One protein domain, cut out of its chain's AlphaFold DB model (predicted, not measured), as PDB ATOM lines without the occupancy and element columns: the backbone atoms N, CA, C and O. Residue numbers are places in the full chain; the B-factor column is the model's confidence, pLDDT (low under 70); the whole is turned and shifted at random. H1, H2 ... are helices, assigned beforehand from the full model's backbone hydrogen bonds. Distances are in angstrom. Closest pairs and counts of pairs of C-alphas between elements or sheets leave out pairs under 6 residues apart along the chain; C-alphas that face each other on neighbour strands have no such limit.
ATOM      1  N   GLN A 151     293.957 189.283 181.204       96.38
ATOM      2  CA  GLN A 151     295.260 188.816 180.735       96.38
ATOM      3  C   GLN A 151     295.823 187.688 181.608       96.38
ATOM      4  O   GLN A 151     296.255 186.679 181.066       96.38
ATOM      5  N   ASP A 152     295.738 187.796 182.939       93.31
ATOM      6  CA  ASP A 152     296.160 186.729 183.863       93.31
ATOM      7  C   ASP A 152     295.432 185.398 183.589       93.31
ATOM      8  O   ASP A 152     296.045 184.329 183.593       93.31
ATOM      9  N   VAL A 153     294.129 185.449 183.293       93.62
ATOM     10  CA  VAL A 153     293.358 184.254 182.911       93.62
ATOM     11  C   VAL A 153     293.847 183.695 181.574       93.62
ATOM     12  O   VAL A 153     294.075 182.490 181.467       93.62
ATOM     13  N   VAL A 154     294.036 184.551 180.565       94.88
ATOM     14  CA  VAL A 154     294.536 184.146 179.241       94.88
ATOM     15  C   VAL A 154     295.913 183.488 179.351       94.88
ATOM     16  O   VAL A 154     296.114 182.408 178.799       94.88
ATOM     17  N   ASP A 155     296.836 184.079 180.107       93.88
ATOM     18  CA  ASP A 155     298.198 183.569 180.280       93.88
ATOM     19  C   ASP A 155     298.190 182.189 180.953       93.88
ATOM     20  O   ASP A 155     298.853 181.254 180.490       93.88
ATOM     21  N   LYS A 156     297.374 182.014 182.001       90.75
ATOM     22  CA  LYS A 156     297.190 180.718 182.675       90.75
ATOM     23  C   LYS A 156     296.642 179.653 181.729       90.75
ATOM     24  O   LYS A 156     297.145 178.527 181.728       90.75
ATOM     25  N   LEU A 157     295.655 180.000 180.902       91.75
ATOM     26  CA  LEU A 157     295.076 179.083 179.917       91.75
ATOM     27  C   LEU A 157     296.081 178.699 178.828       91.75
ATOM     28  O   LEU A 157     296.173 177.527 178.471       91.75
ATOM     29  N   GLN A 158     296.883 179.643 178.334       91.81
ATOM     30  CA  GLN A 158     297.924 179.356 177.345       91.81
ATOM     31  C   GLN A 158     299.008 178.430 177.904       91.81
ATOM     32  O   GLN A 158     299.436 177.496 177.222       91.81
ATOM     33  N   VAL A 159     299.435 178.644 179.151       89.19
ATOM     34  CA  VAL A 159     300.388 177.751 179.827       89.19
ATOM     35  C   VAL A 159     299.789 176.357 180.015       89.19
ATOM     36  O   VAL A 159     300.471 175.365 179.755       89.19
ATOM     37  N   ALA A 160     298.523 176.264 180.428       85.88
ATOM     38  CA  ALA A 160     297.829 174.989 180.571       85.88
ATOM     39  C   ALA A 160     297.710 174.250 179.226       85.88
ATOM     40  O   ALA A 160     298.062 173.076 179.160       85.88
ATOM     41  N   SER A 161     297.317 174.943 178.152       85.25
ATOM     42  CA  SER A 161     297.232 174.376 176.799       85.25
ATOM     43  C   SER A 161     298.576 173.815 176.345       85.25
ATOM     44  O   SER A 161     298.659 172.645 176.001       85.25
ATOM     45  N   ARG A 162     299.660 174.596 176.460       81.19
ATOM     46  CA  ARG A 162     301.009 174.137 176.089       81.19
ATOM     47  C   ARG A 162     301.462 172.920 176.890       81.19
ATOM     48  O   ARG A 162     302.183 172.082 176.362       81.19
ATOM     49  N   ARG A 163     301.074 172.816 178.166       73.56
ATOM     50  CA  ARG A 163     301.356 171.627 178.985       73.56
ATOM     51  C   ARG A 163     300.575 170.413 178.501       73.56
ATOM     52  O   ARG A 163     301.149 169.334 178.463       73.56
ATOM     53  N   VAL A 164     299.304 170.578 178.139       73.56
ATOM     54  CA  VAL A 164     298.495 169.498 177.556       73.56
ATOM     55  C   VAL A 164     299.094 169.050 176.226       73.56
ATOM     56  O   VAL A 164     299.305 167.854 176.057       73.56
ATOM     57  N   ASP A 165     299.464 169.985 175.349       72.06
ATOM     58  CA  ASP A 165     300.127 169.686 174.077       72.06
ATOM     59  C   ASP A 165     301.439 168.923 174.323       72.06
ATOM     60  O   ASP A 165     301.603 167.806 173.839       72.06
ATOM     61  N   TYR A 166     302.312 169.439 175.198       65.19
ATOM     62  CA  TYR A 166     303.573 168.795 175.582       65.19
ATOM     63  C   TYR A 166     303.385 167.378 176.157       65.19
ATOM     64  O   TYR A 166     304.120 166.456 175.800       65.19
ATOM     65  N   LEU A 167     302.401 167.182 177.042       64.56
ATOM     66  CA  LEU A 167     302.089 165.872 177.620       64.56
ATOM     67  C   LEU A 167     301.461 164.926 176.588       64.56
ATOM     68  O   LEU A 167     301.726 163.728 176.628       64.56
ATOM     69  N   SER A 168     300.667 165.444 175.651       64.88
ATOM     70  CA  SER A 168     300.062 164.662 174.568       64.88
ATOM     71  C   SER A 168     301.066 164.262 173.481       64.88
ATOM     72  O   SER A 168     300.902 163.214 172.856       64.88
ATOM     73  N   GLU A 169     302.154 165.021 173.313       60.72
ATOM     74  CA  GLU A 169     303.275 164.677 172.431       60.72
ATOM     75  C   GLU A 169     304.253 163.665 173.072       60.72
ATOM     76  O   GLU A 169     304.932 162.920 172.356       60.72
ATOM     77  N   ARG A 170     304.288 163.552 174.413       62.91
ATOM     78  CA  ARG A 170     305.047 162.523 175.163       62.91
ATOM     79  C   ARG A 170     304.198 161.427 175.851       62.91
ATOM     80  O   ARG A 170     304.295 161.235 177.061       62.91
ATOM     81  N   PRO A 171     303.457 160.597 175.091       65.75
ATOM     82  CA  PRO A 171     303.167 159.234 175.563       65.75
ATOM     83  C   PRO A 171     303.308 158.119 174.516       65.75
ATOM     84  O   PRO A 171     302.992 156.971 174.818       65.75
ATOM     85  N   PHE A 172     303.825 158.385 173.311       60.22
ATOM     86  CA  PHE A 172     304.101 157.306 172.347       60.22
ATOM     87  C   PHE A 172     305.593 157.040 172.155       60.22
ATOM     88  O   PHE A 172     306.053 155.925 172.376       60.22
ATOM     89  N   MET A 173     306.384 158.053 171.796       58.91
ATOM     90  CA  MET A 173     307.790 157.834 171.426       58.91
ATOM     91  C   MET A 173     308.689 157.485 172.618       58.91
ATOM     92  O   MET A 173     309.601 156.673 172.474       58.91
ATOM     93  N   GLU A 174     308.402 158.022 173.803       66.88
ATOM     94  CA  GLU A 174     309.094 157.636 175.038       66.88
ATOM     95  C   GLU A 174     308.707 156.238 175.520       66.88
ATOM     96  O   GLU A 174     309.581 155.461 175.898       66.88
ATOM     97  N   LEU A 175     307.426 155.875 175.417       61.19
ATOM     98  CA  LEU A 175     306.941 154.528 175.728       61.19
ATOM     99  C   LEU A 175     307.573 153.487 174.783       61.19
ATOM    100  O   LEU A 175     308.052 152.441 175.213       61.19
ATOM    101  N   VAL A 176     307.642 153.809 173.489       63.25
ATOM    102  CA  VAL A 176     308.271 152.989 172.444       63.25
ATOM    103  C   VAL A 176     309.790 152.874 172.645       63.25
ATOM    104  O   VAL A 176     310.355 151.808 172.400       63.25
ATOM    105  N   GLY A 177     310.453 153.934 173.118       63.59
ATOM    106  CA  GLY A 177     311.872 153.912 173.486       63.59
ATOM    107  C   GLY A 177     312.159 153.079 174.742       63.59
ATOM    108  O   GLY A 177     313.115 152.302 174.753       63.59
ATOM    109  N   ALA A 178     311.305 153.173 175.766       62.94
ATOM    110  CA  ALA A 178     311.441 152.461 177.039       62.94
ATOM    111  C   ALA A 178     311.178 150.944 176.935       62.94
ATOM    112  O   ALA A 178     311.737 150.169 177.706       62.94
ATOM    113  N   MET A 179     310.391 150.492 175.951       66.81
ATOM    114  CA  MET A 179     310.158 149.061 175.678       66.81
ATOM    115  C   MET A 179     311.350 148.346 175.002       66.81
ATOM    116  O   MET A 179     311.305 147.138 174.749       66.81
ATOM    117  N   GLY A 180     312.429 149.074 174.705       66.44
ATOM    118  CA  GLY A 180     313.669 148.540 174.156       66.44
ATOM    119  C   GLY A 180     313.615 148.190 172.657       66.44
ATOM    120  O   GLY A 180     312.554 148.173 172.023       66.44
ATOM    121  N   PRO A 181     314.772 147.868 172.040       68.88
ATOM    122  CA  PRO A 181     314.912 147.753 170.581       68.88
ATOM    123  C   PRO A 181     313.995 146.702 169.935       68.88
ATOM    124  O   PRO A 181     313.694 146.765 168.741       68.88
ATOM    125  N   SER A 182     313.563 145.708 170.710       62.50
ATOM    126  CA  SER A 182     312.728 144.602 170.242       62.50
ATOM    127  C   SER A 182     311.271 145.012 170.000       62.50
ATOM    128  O   SER A 182     310.697 144.576 169.001       62.50
ATOM    129  N   ALA A 183     310.702 145.906 170.815       66.69
ATOM    130  CA  ALA A 183     309.343 146.422 170.618       66.69
ATOM    131  C   ALA A 183     309.252 147.349 169.390       66.69
ATOM    132  O   ALA A 183     308.371 147.191 168.543       66.69
ATOM    133  N   LEU A 184     310.249 148.222 169.209       63.34
ATOM    134  CA  LEU A 184     310.413 149.076 168.023       63.34
ATOM    135  C   LEU A 184     310.455 148.276 166.709       63.34
ATOM    136  O   LEU A 184     309.834 148.661 165.713       63.34
ATOM    137  N   ARG A 185     311.167 147.139 166.694       67.50
ATOM    138  CA  ARG A 185     311.251 146.246 165.523       67.50
ATOM    139  C   ARG A 185     309.922 145.558 165.204       67.50
ATOM    140  O   ARG A 185     309.593 145.414 164.026       67.50
ATOM    141  N   ALA A 186     309.162 145.157 166.222       67.88
ATOM    142  CA  ALA A 186     307.859 144.517 166.048       67.88
ATOM    143  C   ALA A 186     306.811 145.489 165.474       67.88
ATOM    144  O   ALA A 186     306.095 145.133 164.536       67.88
ATOM    145  N   ILE A 187     306.784 146.734 165.961       68.75
ATOM    146  CA  ILE A 187     305.882 147.788 165.468       68.75
ATOM    147  C   ILE A 187     306.211 148.150 164.009       68.75
ATOM    148  O   ILE A 187     305.322 148.150 163.156       68.75
ATOM    149  N   ARG A 188     307.495 148.348 163.669       67.00
ATOM    150  CA  ARG A 188     307.928 148.637 162.284       67.00
ATOM    151  C   ARG A 188     307.590 147.530 161.281       67.00
ATOM    152  O   ARG A 188     307.351 147.836 160.117       67.00
ATOM    153  N   ARG A 189     307.576 146.258 161.697       66.19
ATOM    154  CA  ARG A 189     307.181 145.133 160.827       66.19
ATOM    155  C   ARG A 189     305.681 145.106 160.529       66.19
ATOM    156  O   ARG A 189     305.309 144.627 159.465       66.19
ATOM    157  N   ARG A 190     304.837 145.605 161.438       65.62
ATOM    158  CA  ARG A 190     303.379 145.668 161.244       65.62
ATOM    159  C   ARG A 190     302.926 146.861 160.399       65.62
ATOM    160  O   ARG A 190     301.941 146.718 159.698       65.62
ATOM    161  N   LEU A 191     303.655 147.978 160.418       58.62
ATOM    162  CA  LEU A 191     303.338 149.184 159.631       58.62
ATOM    163  C   LEU A 191     303.844 149.150 158.172       58.62
ATOM    164  O   LEU A 191     303.587 150.080 157.420       58.62
ATOM    165  N   LYS A 192     304.601 148.117 157.774       51.12
ATOM    166  CA  LYS A 192     305.105 147.910 156.397       51.12
ATOM    167  C   LYS A 192     304.325 146.840 155.609       51.12
ATOM    168  O   LYS A 192     304.820 146.359 154.593       51.12
TER     169      LYS A 192
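Overview. This is residues 151 to 192 of the 193 residues of an uncharacterized protein of Acidobacteria bacterium (UniProt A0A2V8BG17). The model is an extended L: one long free helix, H1, makes most of the length, the short helix H2 carries the chain onward beyond its end, and H3 turns off at a corner as the foot of the L. There is no rounded core, and H1 sticks out with no other helix beside it. The printed part has 42 residues with three named helices, in the order H1, H2, H3, and no named strand; the class is all helix. The whole is extended, with a radius of gyration of the C-alphas of 16.5 A, and the C-alphas span 49 by 20 by 6 A along their three main axes.

Along the chain. Begin at C-alpha 151, at (295.260, 188.816, 180.735), where H1 starts; it covers residues 151 to 169 and runs 26.8 A from first to last C-alpha, ending at C-alpha 169, at (303.275, 164.677, 172.431). Go on past the three residues of the link to Met 173, where H2 begins; it covers residues 173 to 178 and is 8.6 A long from first to last C-alpha. After Met 179 comes H3, residues 180 to 190, which is 16.8 A long from first to last C-alpha; find its last C-alpha, that of Arg 190, at (303.379, 145.668, 161.244).

Arrangement. Start with H1, which touches no helix: it is apart from H2, though the two follow each other in the chain, and it is apart from H3. Look next at Val 176 and Leu 184, whose C-alphas, 6.3 A apart, are the closest of H2 and H3. These two helices only just touch, with 3 pairs of C-alphas within 8 A, and they touch only at the corner by their link. Their lines stand at a steep tilt of 50 degrees, and they run opposite ways. Their centres are 11.0 A apart. In the backbones of H1 and H2 every O i to N i+4 pair is within hydrogen-bond range; in H3 6 of 7 are.

Size, cuts and confidence. The two C-alphas farthest apart are those of Gln 151 and Arg 189, at 49.5 A. Residues 151 to 172, of which 151 to 169 belong to H1, stand free, and so do residues 177 to 182, of which 180 to 182 belong to H3. The printed part has no cut, and the links from H1 to H2 and from H2 to H3 are both tight. In the B-factor column you will find a mean pLDDT of 72.3 for the printed part; residues 166 to 192 are under 70.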